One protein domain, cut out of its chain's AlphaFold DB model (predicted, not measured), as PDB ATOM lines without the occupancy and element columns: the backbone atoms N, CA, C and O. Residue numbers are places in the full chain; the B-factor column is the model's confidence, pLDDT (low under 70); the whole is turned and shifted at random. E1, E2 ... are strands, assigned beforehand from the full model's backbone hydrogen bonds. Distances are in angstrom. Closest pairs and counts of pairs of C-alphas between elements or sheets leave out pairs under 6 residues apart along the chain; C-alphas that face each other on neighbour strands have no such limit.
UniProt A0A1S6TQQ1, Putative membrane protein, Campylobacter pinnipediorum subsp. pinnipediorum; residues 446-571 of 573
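What this domain is: This is residues 446 to 571 of the 573 residues of the protein "Putative membrane protein" of Campylobacter pinnipediorum subsp. pinnipediorum (UniProt A0A1S6TQQ1). With little regular structure, the domain is a strongly twisted, branched sheet of E1, E2, E3, E4 and E7, with the small hairpin E5 and E6 toward one end of the long axis. The 126 printed residues hold seven named strands, E1 to E7 along the chain, all strand and antiparallel, under half of the residues. It is compact yet elongated, radius of gyration of the C-alphas 15.4 A, spanning 51 by 31 by 29 A.

Where its parts are: E3, residues 484 to 496, bends by 101 degrees at residue 493. E4 is 499 to 507, 26.3 A; E7 559 to 567, 26.0 A, ending at C-alpha (228.272, 245.966, 378.985); E1 446 to 452, 19.0 A, beginning at (219.487, 233.328, 371.398). E2 is 474 to 476, E5 530 to 533, E6 540 to 543.

How they stand to each other: E1 lies on one side of E3, E2 and E4 on the other side. Within hydrogen-bond range are N 449 and O 487, 2.9 A, N 476 and O 486, 2.9 A, N 491 and O 503, 3.0 A, E4 to E7 N 502 and O 564, 2.9 A, and E5 to E6 N 532 and O 541, 2.9 A. E2, E3 and E4 form a meander, antiparallel neighbours in turn.

The domain as a whole: The printed part has no cut. Links E1 to E2, E4 to E5 and E6 to E7 are long. Confidence is under 70 at 468 to 469, 508 to 550 and 554 to 559.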
ATOM      1  N   GLU A 446     220.153 232.125 371.903       89.12
ATOM      2  CA  GLU A 446     219.487 233.328 371.398       89.12
ATOM      3  C   GLU A 446     218.646 233.948 372.508       89.12
ATOM      4  O   GLU A 446     218.035 233.220 373.291       89.12
ATOM      5  N   ASP A 447     218.639 235.276 372.579       90.44
ATOM      6  CA  ASP A 447     217.891 236.020 373.591       90.44
ATOM      7  C   ASP A 447     217.494 237.415 373.082       90.44
ATOM      8  O   ASP A 447     218.007 237.897 372.063       90.44
ATOM      9  N   ASN A 448     216.573 238.060 373.794       92.25
ATOM     10  CA  ASN A 448     216.037 239.373 373.459       92.25
ATOM     11  C   ASN A 448     216.641 240.441 374.378       92.25
ATOM     12  O   ASN A 448     216.564 240.351 375.604       92.25
ATOM     13  N   PHE A 449     217.198 241.498 373.789       91.44
ATOM     14  CA  PHE A 449     217.885 242.553 374.537       91.44
ATOM     15  C   PHE A 449     217.321 243.926 374.213       91.44
ATOM     16  O   PHE A 449     217.196 244.300 373.048       91.44
ATOM     17  N   THR A 450     217.092 244.725 375.250       91.94
ATOM     18  CA  THR A 450     216.818 246.156 375.131       91.94
ATOM     19  C   THR A 450     218.073 246.920 375.523       91.94
ATOM     20  O   THR A 450     218.492 246.884 376.676       91.94
ATOM     21  N   ILE A 451     218.708 247.592 374.563       92.38
ATOM     22  CA  ILE A 451     220.034 248.202 374.735       92.38
ATOM     23  C   ILE A 451     219.940 249.715 374.532       92.38
ATOM     24  O   ILE A 451     219.226 250.188 373.647       92.38
ATOM     25  N   LYS A 452     220.701 250.493 375.312       92.12
ATOM     26  CA  LYS A 452     220.829 251.947 375.107       92.12
ATOM     27  C   LYS A 452     221.299 252.265 373.686       92.12
ATOM     28  O   LYS A 452     222.357 251.811 373.240       92.12
ATOM     29  N   LYS A 453     220.532 253.096 372.980       88.25
ATOM     30  CA  LYS A 453     220.737 253.413 371.558       88.25
ATOM     31  C   LYS A 453     222.099 254.046 371.276       88.25
ATOM     32  O   LYS A 453     222.669 253.804 370.216       88.25
ATOM     33  N   GLU A 454     222.638 254.809 372.226       86.75
ATOM     34  CA  GLU A 454     223.927 255.512 372.111       86.75
ATOM     35  C   GLU A 454     225.134 254.573 371.905       86.75
ATOM     36  O   GLU A 454     226.164 254.991 371.379       86.75
ATOM     37  N   ILE A 455     224.996 253.296 372.273       86.62
ATOM     38  CA  ILE A 455     226.071 252.289 372.255       86.62
ATOM     39  C   ILE A 455     225.976 251.404 371.002       86.62
ATOM     40  O   ILE A 455     226.924 250.710 370.628       86.62
ATOM     41  N   ILE A 456     224.842 251.456 370.300       87.44
ATOM     42  CA  ILE A 456     224.568 250.639 369.124       87.44
ATOM     43  C   ILE A 456     225.134 251.300 367.864       87.44
ATOM     44  O   ILE A 456     224.825 252.440 367.521       87.44
ATOM     45  N   SER A 457     225.948 250.551 367.116       84.62
ATOM     46  CA  SER A 457     226.488 251.036 365.841       84.62
ATOM     47  C   SER A 457     225.377 251.280 364.811       84.62
ATOM     48  O   SER A 457     224.450 250.477 364.698       84.62
ATOM     49  N   LYS A 458     225.516 252.326 363.986       82.00
ATOM     50  CA  LYS A 458     224.522 252.696 362.957       82.00
ATOM     51  C   LYS A 458     224.117 251.539 362.037       82.00
ATOM     52  O   LYS A 458     222.959 251.453 361.659       82.00
ATOM     53  N   SER A 459     225.038 250.637 361.700       79.50
ATOM     54  CA  SER A 459     224.729 249.491 360.836       79.50
ATOM     55  C   SER A 459     223.769 248.483 361.486       79.50
ATOM     56  O   SER A 459     223.028 247.821 360.774       79.50
ATOM     57  N   LEU A 460     223.778 248.349 362.820       83.81
ATOM     58  CA  LEU A 460     222.846 247.475 363.551       83.81
ATOM     59  C   LEU A 460     221.444 248.093 363.629       83.81
ATOM     60  O   LEU A 460     220.466 247.359 363.645       83.81
ATOM     61  N   LEU A 461     221.338 249.426 363.608       83.19
ATOM     62  CA  LEU A 461     220.050 250.134 363.540       83.19
ATOM     63  C   LEU A 461     219.331 249.949 362.194       83.19
ATOM     64  O   LEU A 461     218.158 250.280 362.085       83.19
ATOM     65  N   ASN A 462     220.033 249.441 361.177       77.56
ATOM     66  CA  ASN A 462     219.474 249.151 359.858       77.56
ATOM     67  C   ASN A 462     218.925 247.719 359.740       77.56
ATOM     68  O   ASN A 462     218.504 247.333 358.649       77.56
ATOM     69  N   LEU A 463     218.977 246.918 360.812       79.31
ATOM     70  CA  LEU A 463     218.406 245.572 360.818       79.31
ATOM     71  C   LEU A 463     216.880 245.618 360.587       79.31
ATOM     72  O   LEU A 463     216.238 246.614 360.930       79.31
ATOM     73  N   PRO A 464     216.294 244.563 359.992       76.75
ATOM     74  CA  PRO A 464     214.854 244.475 359.762       76.75
ATOM     75  C   PRO A 464     214.052 244.601 361.055       76.75
ATOM     76  O   PRO A 464     214.491 244.143 362.109       76.75
ATOM     77  N   TYR A 465     212.833 245.132 360.954       82.19
ATOM     78  CA  TYR A 465     211.854 244.991 362.029       82.19
ATOM     79  C   TYR A 465     211.345 243.552 362.117       82.19
ATOM     80  O   TYR A 465     211.263 242.857 361.104       82.19
ATOM     81  N   CYS A 466     210.995 243.113 363.321       80.06
ATOM     82  CA  CYS A 466     210.441 241.784 363.539       80.06
ATOM     83  C   CYS A 466     209.064 241.634 362.872       80.06
ATOM     84  O   CYS A 466     208.230 242.536 362.929       80.06
ATOM     85  N   PHE A 467     208.821 240.479 362.253       77.19
ATOM     86  CA  PHE A 467     207.533 240.092 361.678       77.19
ATOM     87  C   PHE A 467     207.271 238.602 361.928       77.19
ATOM     88  O   PHE A 467     208.180 237.865 362.318       77.19
ATOM     89  N   SER A 468     206.025 238.161 361.738       64.12
ATOM     90  CA  SER A 468     205.638 236.758 361.919       64.12
ATOM     91  C   SER A 468     206.498 235.844 361.041       64.12
ATOM     92  O   SER A 468     206.626 236.100 359.848       64.12
ATOM     93  N   ASP A 469     207.061 234.790 361.632       67.50
ATOM     94  CA  ASP A 469     207.935 233.797 360.985       67.50
ATOM     95  C   ASP A 469     209.382 234.256 360.683       67.50
ATOM     96  O   ASP A 469     210.123 233.557 359.986       67.50
ATOM     97  N   TYR A 470     209.837 235.393 361.234       72.50
ATOM     98  CA  TYR A 470     211.243 235.812 361.138       72.50
ATOM     99  C   TYR A 470     212.114 235.232 362.268       72.50
ATOM    100  O   TYR A 470     212.038 235.669 363.415       72.50
ATOM    101  N   ASN A 471     212.996 234.286 361.925       75.38
ATOM    102  CA  ASN A 471     213.845 233.551 362.882       75.38
ATOM    103  C   ASN A 471     215.269 234.118 363.047       75.38
ATOM    104  O   ASN A 471     216.123 233.470 363.638       75.38
ATOM    105  N   PHE A 472     215.563 235.288 362.477       82.69
ATOM    106  CA  PHE A 472     216.878 235.931 362.578       82.69
ATOM    107  C   PHE A 472     216.812 237.171 363.473       82.69
ATOM    108  O   PHE A 472     215.739 237.552 363.944       82.69
ATOM    109  N   THR A 473     217.960 237.814 363.700       87.38
ATOM    110  CA  THR A 473     218.028 239.012 364.539       87.38
ATOM    111  C   THR A 473     217.235 240.161 363.914       87.38
ATOM    112  O   THR A 473     217.509 240.565 362.782       87.38
ATOM    113  N   CYS A 474     216.289 240.723 364.661       85.81
ATOM    114  CA  CYS A 474     215.433 241.822 364.209       85.81
ATOM    115  C   CYS A 474     215.229 242.876 365.300       85.81
ATOM    116  O   CYS A 474     215.509 242.633 366.471       85.81
ATOM    117  N   ILE A 475     214.752 244.056 364.906       88.06
ATOM    118  CA  ILE A 475     214.398 245.151 365.810       88.06
ATOM    119  C   ILE A 475     212.908 245.064 366.152       88.06
ATOM    120  O   ILE A 475     212.057 245.030 365.261       88.06
ATOM    121  N   ASP A 476     212.584 245.077 367.439       87.44
ATOM    122  CA  ASP A 476     211.208 245.221 367.906       87.44
ATOM    123  C   ASP A 476     210.817 246.704 367.863       87.44
ATOM    124  O   ASP A 476     211.359 247.538 368.598       87.44
ATOM    125  N   LYS A 477     209.902 247.049 366.954       83.69
ATOM    126  CA  LYS A 477     209.478 248.433 366.729       83.69
ATOM    127  C   LYS A 477     208.680 248.990 367.906       83.69
ATOM    128  O   LYS A 477     208.800 250.180 368.182       83.69
ATOM    129  N   ASP A 478     207.908 248.152 368.593       83.50
ATOM    130  CA  ASP A 478     206.992 248.593 369.645       83.50
ATOM    131  C   ASP A 478     207.747 248.902 370.945       83.50
ATOM    132  O   ASP A 478     207.347 249.778 371.713       83.50
ATOM    133  N   MET A 479     208.884 248.232 371.167       82.44
ATOM    134  CA  MET A 479     209.741 248.446 372.340       82.44
ATOM    135  C   MET A 479     210.919 249.413 372.103       82.44
ATOM    136  O   MET A 479     211.585 249.835 373.057       82.44
ATOM    137  N   THR A 480     211.180 249.797 370.850       85.00
ATOM    138  CA  THR A 480     212.264 250.721 370.466       85.00
ATOM    139  C   THR A 480     211.813 252.183 370.543       85.00
ATOM    140  O   THR A 480     210.764 252.548 370.022       85.00
ATOM    141  N   ASN A 481     212.624 253.059 371.149       86.62
ATOM    142  CA  ASN A 481     212.335 254.495 371.254       86.62
ATOM    143  C   ASN A 481     213.580 255.368 370.983       86.62
ATOM    144  O   ASN A 481     214.565 254.928 370.381       86.62
ATOM    145  N   GLU A 482     213.536 256.649 371.358       82.69
ATOM    146  CA  GLU A 482     214.655 257.572 371.130       82.69
ATOM    147  C   GLU A 482     215.927 257.188 371.900       82.69
ATOM    148  O   GLU A 482     217.023 257.415 371.392       82.69
ATOM    149  N   ASN A 483     215.793 256.538 373.060       86.38
ATOM    150  CA  ASN A 483     216.894 256.251 373.981       86.38
ATOM    151  C   ASN A 483     217.324 254.777 373.983       86.38
ATOM    152  O   ASN A 483     218.449 254.472 374.384       86.38
ATOM    153  N   GLN A 484     216.472 253.860 373.521       91.12
ATOM    154  CA  GLN A 484     216.736 252.420 373.541       91.12
ATOM    155  C   GLN A 484     216.335 251.730 372.241       91.12
ATOM    156  O   GLN A 484     215.436 252.184 371.533       91.12
ATOM    157  N   VAL A 485     216.980 250.601 371.964       90.81
ATOM    158  CA  VAL A 485     216.671 249.717 370.840       90.81
ATOM    159  C   VAL A 485     216.457 248.314 371.374       90.81
ATOM    160  O   VAL A 485     217.331 247.774 372.053       90.81
ATOM    161  N   ALA A 486     215.296 247.746 371.067       92.44
ATOM    162  CA  ALA A 486     214.955 246.377 371.408       92.44
ATOM    163  C   ALA A 486     215.274 245.462 370.225       92.44
ATOM    164  O   ALA A 486     214.831 245.699 369.101       92.44
ATOM    165  N   PHE A 487     216.067 244.432 370.482       91.50
ATOM    166  CA  PHE A 487     216.440 243.409 369.521       91.50
ATOM    167  C   PHE A 487     215.870 242.065 369.952       91.50
ATOM    168  O   PHE A 487     216.082 241.655 371.094       91.50
ATOM    169  N   ASN A 488     215.250 241.353 369.014       90.38
ATOM    170  CA  ASN A 488     214.839 239.968 369.207       90.38
ATOM    171  C   ASN A 488     215.796 239.019 368.476       90.38
ATOM    172  O   ASN A 488     216.362 239.383 367.439       90.38
ATOM    173  N   ASN A 489     215.958 237.805 369.010       88.06
ATOM    174  CA  ASN A 489     216.811 236.742 368.459       88.06
ATOM    175  C   ASN A 489     218.278 237.184 368.258       88.06
ATOM    176  O   ASN A 489     218.886 236.972 367.201       88.06
ATOM    177  N   LEU A 490     218.864 237.858 369.252       90.50
ATOM    178  CA  LEU A 490     220.300 238.136 369.271       90.50
ATOM    179  C   LEU A 490     221.054 236.902 369.754       90.50
ATOM    180  O   LEU A 490     220.767 236.367 370.822       90.50
ATOM    181  N   PHE A 491     222.074 236.484 369.008       89.12
ATOM    182  CA  PHE A 491     222.869 235.326 369.392       89.12
ATOM    183  C   PHE A 491     223.940 235.717 370.417       89.12
ATOM    184  O   PHE A 491     224.894 236.444 370.112       89.12
ATOM    185  N   VAL A 492     223.808 235.212 371.642       89.44
ATOM    186  CA  VAL A 492     224.786 235.368 372.717       89.44
ATOM    187  C   VAL A 492     225.914 234.371 372.507       89.44
ATOM    188  O   VAL A 492     225.790 233.173 372.765       89.44
ATOM    189  N   ARG A 493     227.066 234.868 372.055       86.69
ATOM    190  CA  ARG A 493     228.259 234.035 371.870       86.69
ATOM    191  C   ARG A 493     229.008 233.796 373.170       86.69
ATOM    192  O   ARG A 493     229.640 232.760 373.317       86.69
ATOM    193  N   LEU A 494     229.014 234.775 374.071       87.81
ATOM    194  CA  LEU A 494     229.657 234.658 375.377       87.81
ATOM    195  C   LEU A 494     229.157 235.765 376.316       87.81
ATOM    196  O   LEU A 494     229.208 236.939 375.954       87.81
ATOM    197  N   LYS A 495     228.763 235.414 377.537       85.81
ATOM    198  CA  LYS A 495     228.581 236.309 378.680       85.81
ATOM    199  C   LYS A 495     229.821 236.197 379.568       85.81
ATOM    200  O   LYS A 495     230.192 235.104 379.996       85.81
ATOM    201  N   LYS A 496     230.510 237.315 379.807       78.81
ATOM    202  CA  LYS A 496     231.741 237.353 380.613       78.81
ATOM    203  C   LYS A 496     231.985 238.737 381.216       78.81
ATOM    204  O   LYS A 496     231.912 239.723 380.491       78.81
ATOM    205  N   ASP A 497     232.390 238.789 382.488       72.50
ATOM    206  CA  ASP A 497     232.883 239.993 383.181       72.50
ATOM    207  C   ASP A 497     231.934 241.203 383.012       72.50
ATOM    208  O   ASP A 497     232.352 242.277 382.574       72.50
ATOM    209  N   ASN A 498     230.637 241.006 383.288       78.38
ATOM    210  CA  ASN A 498     229.560 241.992 383.093       78.38
ATOM    211  C   ASN A 498     229.479 242.548 381.661       78.38
ATOM    212  O   ASN A 498     229.136 243.712 381.442       78.38
ATOM    213  N   ALA A 499     229.848 241.742 380.670       86.06
ATOM    214  CA  ALA A 499     229.742 242.080 379.264       86.06
ATOM    215  C   ALA A 499     229.165 240.916 378.457       86.06
ATOM    216  O   ALA A 499     229.412 239.741 378.742       86.06
ATOM    217  N   TYR A 500     228.442 241.270 377.404       89.00
ATOM    218  CA  TYR A 500     227.891 240.338 376.436       89.00
ATOM    219  C   TYR A 500     228.629 240.497 375.110       89.00
ATOM    220  O   TYR A 500     228.780 241.605 374.586       89.00
ATOM    221  N   TYR A 501     229.096 239.376 374.571       89.44
ATOM    222  CA  TYR A 501     229.608 239.251 373.215       89.44
ATOM    223  C   TYR A 501     228.483 238.689 372.357       89.44
ATOM    224  O   TYR A 501     228.137 237.509 372.450       89.44
ATOM    225  N   LEU A 502     227.901 239.563 371.552       90.50
ATOM    226  CA  LEU A 502     226.690 239.305 370.795       90.50
ATOM    227  C   LEU A 502     227.004 239.190 369.309       90.50
ATOM    228  O   LEU A 502     227.972 239.769 368.807       90.50
ATOM    229  N   ARG A 503     226.147 238.461 368.604       89.75
ATOM    230  CA  ARG A 503     226.131 238.379 367.153       89.75
ATOM    231  C   ARG A 503     224.727 238.673 366.655       89.75
ATOM    232  O   ARG A 503     223.783 237.974 367.008       89.75
ATOM    233  N   ALA A 504     224.623 239.683 365.800       88.31
ATOM    234  CA  ALA A 504     223.436 239.905 364.991       88.31
ATOM    235  C   ALA A 504     223.626 239.208 363.645       88.31
ATOM    236  O   ALA A 504     224.625 239.464 362.968       88.31
ATOM    237  N   GLY A 505     222.703 238.325 363.276       84.44
ATOM    238  CA  GLY A 505     222.728 237.595 362.008       84.44
ATOM    239  C   GLY A 505     221.511 237.919 361.154       84.44
ATOM    240  O   GLY A 505     220.419 238.085 361.687       84.44
ATOM    241  N   MET A 506     221.695 237.982 359.834       78.31
ATOM    242  CA  MET A 506     220.597 238.106 358.874       78.31
ATOM    243  C   MET A 506     220.886 237.329 357.577       78.31
ATOM    244  O   MET A 506     222.055 237.150 357.215       78.31
ATOM    245  N   PRO A 507     219.855 236.851 356.863       72.31
ATOM    246  CA  PRO A 507     220.031 236.148 355.599       72.31
ATOM    247  C   PRO A 507     220.416 237.108 354.459       72.31
ATOM    248  O   PRO A 507     220.021 238.269 354.449       72.31
ATOM    249  N   ILE A 508     221.174 236.604 353.480       63.72
ATOM    250  CA  ILE A 508     221.601 237.319 352.258       63.72
ATOM    251  C   ILE A 508     220.514 237.261 351.173       63.72
ATOM    252  O   ILE A 508     220.421 238.164 350.349       63.72
ATOM    253  N   LYS A 509     219.686 236.206 351.162       53.53
ATOM    254  CA  LYS A 509     218.642 235.979 350.152       53.53
ATOM    255  C   LYS A 509     217.330 235.545 350.802       53.53
ATOM    256  O   LYS A 509     217.241 234.395 351.216       53.53
ATOM    257  N   TYR A 510     216.349 236.445 350.871       51.25
ATOM    258  CA  TYR A 510     214.920 236.139 351.015       51.25
ATOM    259  C   TYR A 510     214.066 237.314 350.523       51.25
ATOM    260  O   TYR A 510     214.476 238.469 350.647       51.25
ATOM    261  N   ASP A 511     212.871 236.983 350.025       41.84
ATOM    262  CA  ASP A 511     211.790 237.904 349.677       41.84
ATOM    263  C   ASP A 511     211.274 238.592 350.939       41.84
ATOM    264  O   ASP A 511     210.406 238.088 351.655       41.84
ATOM    265  N   PHE A 512     211.853 239.741 351.265       49.06
ATOM    266  CA  PHE A 512     211.289 240.593 352.297       49.06
ATOM    267  C   PHE A 512     209.929 241.093 351.816       49.06
ATOM    268  O   PHE A 512     209.821 241.681 350.741       49.06
ATOM    269  N   ASN A 513     208.890 240.920 352.633       42.59
ATOM    270  CA  ASN A 513     207.649 241.655 352.434       42.59
ATOM    271  C   ASN A 513     207.948 243.130 352.762       42.59
ATOM    272  O   ASN A 513     207.971 243.548 353.920       42.59
ATOM    273  N   LEU A 514     208.305 243.889 351.725       46.47
ATOM    274  CA  LEU A 514     208.877 245.238 351.800       46.47
ATOM    275  C   LEU A 514     207.934 246.299 352.371       46.47
ATOM    276  O   LEU A 514     208.374 247.417 352.626       46.47
ATOM    277  N   SER A 515     206.676 245.953 352.652       42.69
ATOM    278  CA  SER A 515     205.703 246.848 353.285       42.69
ATOM    279  C   SER A 515     206.180 247.437 354.622       42.69
ATOM    280  O   SER A 515     205.685 248.486 355.023       42.69
ATOM    281  N   ASN A 516     207.176 246.821 355.274       43.97
ATOM    282  CA  ASN A 516     207.704 247.259 356.569       43.97
ATOM    283  C   ASN A 516     209.165 247.758 356.550       43.97
ATOM    284  O   ASN A 516     209.703 248.089 357.608       43.97
ATOM    285  N   MET A 517     209.818 247.852 355.384       48.69
ATOM    286  CA  MET A 517     211.169 248.416 355.254       48.69
ATOM    287  C   MET A 517     211.137 249.765 354.521       48.69
ATOM    288  O   MET A 517     210.585 249.874 353.434       48.69
ATOM    289  N   ASN A 518     211.809 250.787 355.064       50.00
ATOM    290  CA  ASN A 518     212.081 252.048 354.352       50.00
ATOM    291  C   ASN A 518     213.196 251.834 353.304       50.00
ATOM    292  O   ASN A 518     214.336 252.277 353.478       50.00
ATOM    293  N   ILE A 519     212.897 251.090 352.238       57.00
ATOM    294  CA  ILE A 519     213.793 250.883 351.096       57.00
ATOM    295  C   ILE A 519     213.014 251.252 349.836       57.00
ATOM    296  O   ILE A 519     211.910 250.766 349.626       57.00
ATOM    297  N   SER A 520     213.578 252.141 349.025       58.12
ATOM    298  CA  SER A 520     213.002 252.564 347.750       58.12
ATOM    299  C   SER A 520     213.341 251.580 346.627       58.12
ATOM    300  O   SER A 520     214.387 250.926 346.660       58.12
ATOM    301  N   GLU A 521     212.483 251.510 345.612       60.00
ATOM    302  CA  GLU A 521     212.739 250.767 344.374       60.00
ATOM    303  C   GLU A 521     213.993 251.307 343.663       60.00
ATOM    304  O   GLU A 521     214.311 252.500 343.758       60.00
ATOM    305  N   CYS A 522     214.750 250.436 342.994       61.97
ATOM    306  CA  CYS A 522     215.982 250.832 342.320       61.97
ATOM    307  C   CYS A 522     215.699 251.804 341.164       61.97
ATOM    308  O   CYS A 522     215.105 251.440 340.153       61.97
ATOM    309  N   SER A 523     216.192 253.040 341.289       58.84
ATOM    310  CA  SER A 523     216.327 253.974 340.165       58.84
ATOM    311  C   SER A 523     217.709 253.809 339.518       58.84
ATOM    312  O   SER A 523     218.673 253.460 340.201       58.84
ATOM    313  N   GLN A 524     217.820 254.053 338.207       53.78
ATOM    314  CA  GLN A 524     219.008 253.736 337.390       53.78
ATOM    315  C   GLN A 524     220.326 254.427 337.820       53.78
ATOM    316  O   GLN A 524     221.374 254.088 337.279       53.78
ATOM    317  N   GLU A 525     220.321 255.345 338.796       51.38
ATOM    318  CA  GLU A 525     221.489 256.182 339.128       51.38
ATOM    319  C   GLU A 525     221.904 256.218 340.616       51.38
ATOM    320  O   GLU A 525     222.745 257.035 340.991       51.38
ATOM    321  N   GLN A 526     221.384 255.354 341.498       50.62
ATOM    322  CA  GLN A 526     221.710 255.447 342.933       50.62
ATOM    323  C   GLN A 526     222.617 254.326 343.472       50.62
ATOM    324  O   GLN A 526     222.271 253.148 343.467       50.62
ATOM    325  N   ASN A 527     223.738 254.728 344.091       53.97
ATOM    326  CA  ASN A 527     224.608 253.890 344.937       53.97
ATOM    327  C   ASN A 527     223.991 253.605 346.327       53.97
ATOM    328  O   ASN A 527     224.706 253.451 347.312       53.97
ATOM    329  N   THR A 528     222.668 253.601 346.465       55.72
ATOM    330  CA  THR A 528     221.983 253.337 347.739       55.72
ATOM    331  C   THR A 528     221.255 252.005 347.678       55.72
ATOM    332  O   THR A 528     220.808 251.592 346.614       55.72
ATOM    333  N   THR A 529     221.143 251.324 348.822       57.47
ATOM    334  CA  THR A 529     220.399 250.060 348.925       57.47
ATOM    335  C   THR A 529     218.970 250.249 348.428       57.47
ATOM    336  O   THR A 529     218.259 251.110 348.949       57.47
ATOM    337  N   CYS A 530     218.577 249.444 347.448       59.62
ATOM    338  CA  CYS A 530     217.293 249.514 346.762       59.62
ATOM    339  C   CYS A 530     216.807 248.098 346.420       59.62
ATOM    340  O   CYS A 530     217.566 247.137 346.570       59.62
ATOM    341  N   TYR A 531     215.555 247.948 345.991       61.91
ATOM    342  CA  TYR A 531     215.005 246.654 345.583       61.91
ATOM    343  C   TYR A 531     214.578 246.639 344.110       61.91
ATOM    344  O   TYR A 531     214.196 247.674 343.565       61.91
ATOM    345  N   GLU A 532     214.629 245.466 343.482       58.12
ATOM    346  CA  GLU A 532     214.136 245.210 342.125       58.12
ATOM    347  C   GLU A 532     213.158 244.028 342.159       58.12
ATOM    348  O   GLU A 532     213.423 243.001 342.792       58.12
ATOM    349  N   ASN A 533     211.994 244.198 341.531       59.34
ATOM    350  CA  ASN A 533     210.947 243.183 341.494       59.34
ATOM    351  C   ASN A 533     211.214 242.252 340.306       59.34
ATOM    352  O   ASN A 533     211.195 242.705 339.162       59.34
ATOM    353  N   LEU A 534     211.526 240.982 340.571       54.66
ATOM    354  CA  LEU A 534     212.041 240.081 339.535       54.66
ATOM    355  C   LEU A 534     210.959 239.334 338.751       54.66
ATOM    356  O   LEU A 534     211.319 238.716 337.763       54.66
ATOM    357  N   ASP A 535     209.684 239.395 339.152       53.03
ATOM    358  CA  ASP A 535     208.516 238.930 338.380       53.03
ATOM    359  C   ASP A 535     207.211 239.300 339.114       53.03
ATOM    360  O   ASP A 535     207.240 239.571 340.318       53.03
ATOM    361  N   ASP A 536     206.064 239.271 338.415       53.59
ATOM    362  CA  ASP A 536     204.727 239.563 338.959       53.59
ATOM    363  C   ASP A 536     204.438 238.781 340.266       53.59
ATOM    364  O   ASP A 536     203.928 237.658 340.287       53.59
ATOM    365  N   ASN A 537     204.707 239.477 341.375       50.91
ATOM    366  CA  ASN A 537     204.146 239.359 342.718       50.91
ATOM    367  C   ASN A 537     204.746 238.448 343.797       50.91
ATOM    368  O   ASN A 537     204.075 238.316 344.824       50.91
ATOM    369  N   LYS A 538     205.971 237.902 343.712       50.69
ATOM    370  CA  LYS A 538     206.564 237.269 344.926       50.69
ATOM    371  C   LYS A 538     208.055 237.453 345.176       50.69
ATOM    372  O   LYS A 538     208.418 237.426 346.346       50.69
ATOM    373  N   THR A 539     208.879 237.662 344.152       46.50
ATOM    374  CA  THR A 539     210.338 237.621 344.323       46.50
ATOM    375  C   THR A 539     210.972 239.005 344.244       46.50
ATOM    376  O   THR A 539     210.950 239.626 343.181       46.50
ATOM    377  N   ILE A 540     211.549 239.486 345.347       54.56
ATOM    378  CA  ILE A 540     212.182 240.809 345.421       54.56
ATOM    379  C   ILE A 540     213.671 240.659 345.739       54.56
ATOM    380  O   ILE A 540     214.049 240.153 346.794       54.56
ATOM    381  N   GLU A 541     214.530 241.142 344.839       52.94
ATOM    382  CA  GLU A 541     215.984 241.133 345.026       52.94
ATOM    383  C   GLU A 541     216.474 242.500 345.525       52.94
ATOM    384  O   GLU A 541     216.188 243.540 344.933       52.94
ATOM    385  N   ILE A 542     217.234 242.517 346.626       57.28
ATOM    386  CA  ILE A 542     217.850 243.741 347.159       57.28
ATOM    387  C   ILE A 542     219.208 243.955 346.481       57.28
ATOM    388  O   ILE A 542     220.136 243.164 346.665       57.28
ATOM    389  N   LYS A 543     219.361 245.068 345.759       55.44
ATOM    390  CA  LYS A 543     220.630 245.496 345.149       55.44
ATOM    391  C   LYS A 543     221.332 246.557 346.000       55.44
ATOM    392  O   LYS A 543     220.715 247.271 346.794       55.44
ATOM    393  N   ASN A 544     222.658 246.652 345.858       55.59
ATOM    394  CA  ASN A 544     223.512 247.613 346.577       55.59
ATOM    395  C   ASN A 544     223.391 247.533 348.121       55.59
ATOM    396  O   ASN A 544     223.534 248.534 348.836       55.59
ATOM    397  N   TYR A 545     223.113 246.339 348.659       58.03
ATOM    398  CA  TYR A 545     223.000 246.087 350.103       58.03
ATOM    399  C   TYR A 545     224.347 246.212 350.843       58.03
ATOM    400  O   TYR A 545     224.374 246.537 352.034       58.03
ATOM    401  N   ASP A 546     225.461 246.057 350.123       54.66
ATOM    402  CA  ASP A 546     226.830 246.072 350.653       54.66
ATOM    403  C   ASP A 546     227.209 247.372 351.377       54.66
ATOM    404  O   ASP A 546     228.087 247.374 352.235       54.66
ATOM    405  N   ILE A 547     226.553 248.497 351.072       59.66
ATOM    406  CA  ILE A 547     226.921 249.801 351.645       59.66
ATOM    407  C   ILE A 547     226.374 249.971 353.070       59.66
ATOM    408  O   ILE A 547     227.090 250.471 353.938       59.66
ATOM    409  N   LYS A 548     225.138 249.526 353.351       62.62
ATOM    410  CA  LYS A 548     224.527 249.615 354.697       62.62
ATOM    411  C   LYS A 548     225.087 248.579 355.675       62.62
ATOM    412  O   LYS A 548     225.077 248.820 356.884       62.62
ATOM    413  N   PHE A 549     225.592 247.461 355.153       68.38
ATOM    414  CA  PHE A 549     226.068 246.316 355.931       68.38
ATOM    415  C   PHE A 549     227.543 245.986 355.679       68.38
ATOM    416  O   PHE A 549     227.978 244.877 355.967       68.38
ATOM    417  N   LYS A 550     228.337 246.956 355.213       65.94
ATOM    418  CA  LYS A 550     229.768 246.795 354.897       65.94
ATOM    419  C   LYS A 550     230.608 246.216 356.046       65.94
ATOM    420  O   LYS A 550     231.625 245.574 355.811       65.94
ATOM    421  N   ASP A 551     230.170 246.445 357.282       72.50
ATOM    422  CA  ASP A 551     230.830 245.964 358.501       72.50
ATOM    423  C   ASP A 551     230.403 244.540 358.915       72.50
ATOM    424  O   ASP A 551     230.891 244.020 359.921       72.50
ATOM    425  N   PHE A 552     229.455 243.928 358.201       74.81
ATOM    426  CA  PHE A 552     229.023 242.554 358.434       74.81
ATOM    427  C   PHE A 552     229.931 241.590 357.663       74.81
ATOM    428  O   PHE A 552     230.386 241.866 356.556       74.81
ATOM    429  N   LYS A 553     230.203 240.433 358.262       78.06
ATOM    430  CA  LYS A 553     230.985 239.351 357.665       78.06
ATOM    431  C   LYS A 553     230.047 238.335 357.028       78.06
ATOM    432  O   LYS A 553     229.019 238.003 357.612       78.06
ATOM    433  N   ASN A 554     230.420 237.818 355.862       66.56
ATOM    434  CA  ASN A 554     229.725 236.702 355.224       66.56
ATOM    435  C   ASN A 554     230.145 235.385 355.894       66.56
ATOM    436  O   ASN A 554     231.343 235.142 356.046       66.56
ATOM    437  N   SER A 555     229.161 234.593 356.333       60.09
ATOM    438  CA  SER A 555     229.377 233.261 356.914       60.09
ATOM    439  C   SER A 555     229.480 232.222 355.803       60.09
ATOM    440  O   SER A 555     230.549 231.665 355.604       60.09
ATOM    441  N   ASP A 556     228.400 232.027 355.030       53.69
ATOM    442  CA  ASP A 556     228.246 230.867 354.135       53.69
ATOM    443  C   ASP A 556     227.427 231.178 352.867       53.69
ATOM    444  O   ASP A 556     226.514 230.434 352.499       53.69
ATOM    445  N   ASN A 557     227.664 232.323 352.213       55.56
ATOM    446  CA  ASN A 557     226.935 232.804 351.017       55.56
ATOM    447  C   ASN A 557     225.401 232.927 351.170       55.56
ATOM    448  O   ASN A 557     224.711 233.306 350.223       55.56
ATOM    449  N   LYS A 558     224.869 232.636 352.361       60.22
ATOM    450  CA  LYS A 558     223.447 232.667 352.719       60.22
ATOM    451  C   LYS A 558     223.144 233.592 353.888       60.22
ATOM    452  O   LYS A 558     222.002 234.013 354.013       60.22
ATOM    453  N   THR A 559     224.123 233.915 354.730       69.00
ATOM    454  CA  THR A 559     223.948 234.745 355.928       69.00
ATOM    455  C   THR A 559     225.130 235.687 356.110       69.00
ATOM    456  O   THR A 559     226.288 235.312 355.894       69.00
ATOM    457  N   ILE A 560     224.837 236.915 356.531       78.50
ATOM    458  CA  ILE A 560     225.841 237.842 357.041       78.50
ATOM    459  C   ILE A 560     225.618 238.098 358.524       78.50
ATOM    460  O   ILE A 560     224.492 238.063 359.021       78.50
ATOM    461  N   PHE A 561     226.700 238.367 359.243       84.62
ATOM    462  CA  PHE A 561     226.642 238.621 360.673       84.62
ATOM    463  C   PHE A 561     227.572 239.748 361.107       84.62
ATOM    464  O   PHE A 561     228.616 239.989 360.501       84.62
ATOM    465  N   LYS A 562     227.224 240.407 362.210       86.31
ATOM    466  CA  LYS A 562     228.091 241.367 362.892       86.31
ATOM    467  C   LYS A 562     228.247 240.965 364.348       86.31
ATOM    468  O   LYS A 562     227.266 240.856 365.081       86.31
ATOM    469  N   ASP A 563     229.497 240.763 364.752       87.06
ATOM    470  CA  ASP A 563     229.859 240.569 366.153       87.06
ATOM    471  C   ASP A 563     230.053 241.936 366.824       87.06
ATOM    472  O   ASP A 563     230.674 242.835 366.247       87.06
ATOM    473  N   PHE A 564     229.560 242.098 368.049       89.38
ATOM    474  CA  PHE A 564     229.761 243.307 368.848       89.38
ATOM    475  C   PHE A 564     229.763 242.993 370.348       89.38
ATOM    476  O   PHE A 564     229.388 241.903 370.779       89.38
ATOM    477  N   LYS A 565     230.246 243.945 371.151       90.44
ATOM    478  CA  LYS A 565     230.360 243.824 372.607       90.44
ATOM    479  C   LYS A 565     229.559 244.929 373.280       90.44
ATOM    480  O   LYS A 565     229.712 246.088 372.900       90.44
ATOM    481  N   ILE A 566     228.797 244.579 374.310       90.69
ATOM    482  CA  ILE A 566     228.084 245.529 375.178       90.69
ATOM    483  C   ILE A 566     228.368 245.225 376.650       90.69
ATOM    484  O   ILE A 566     228.716 244.088 376.980       90.69
ATOM    485  N   LYS A 567     228.248 246.217 377.537       90.38
ATOM    486  CA  LYS A 567     228.272 245.966 378.985       90.38
ATOM    487  C   LYS A 567     226.864 245.635 379.470       90.38
ATOM    488  O   LYS A 567     225.882 246.108 378.916       90.38
ATOM    489  N   GLU A 568     226.768 244.867 380.543       87.06
ATOM    490  CA  GLU A 568     225.499 244.520 381.188       87.06
ATOM    491  C   GLU A 568     224.782 245.765 381.735       87.06
ATOM    492  O   GLU A 568     223.570 245.860 381.641       87.06
ATOM    493  N   SER A 569     225.525 246.794 382.164       88.56
ATOM    494  CA  SER A 569     224.979 248.106 382.570       88.56
ATOM    495  C   SER A 569     224.269 248.890 381.456       88.56
ATOM    496  O   SER A 569     223.659 249.936 381.708       88.56
ATOM    497  N   ASP A 570     224.440 248.451 380.213       89.44
ATOM    498  CA  ASP A 570     223.904 249.095 379.018       89.44
ATOM    499  C   ASP A 570     222.641 248.392 378.500       89.44
ATOM    500  O   ASP A 570     221.973 248.911 377.602       89.44
ATOM    501  N   ILE A 571     222.321 247.237 379.090       88.38
ATOM    502  CA  ILE A 571     221.098 246.467 378.889       88.38
ATOM    503  C   ILE A 571     220.063 246.971 379.903       88.38
ATOM    504  O   ILE A 571     220.392 247.243 381.057       88.38
TER     505      ILE A 571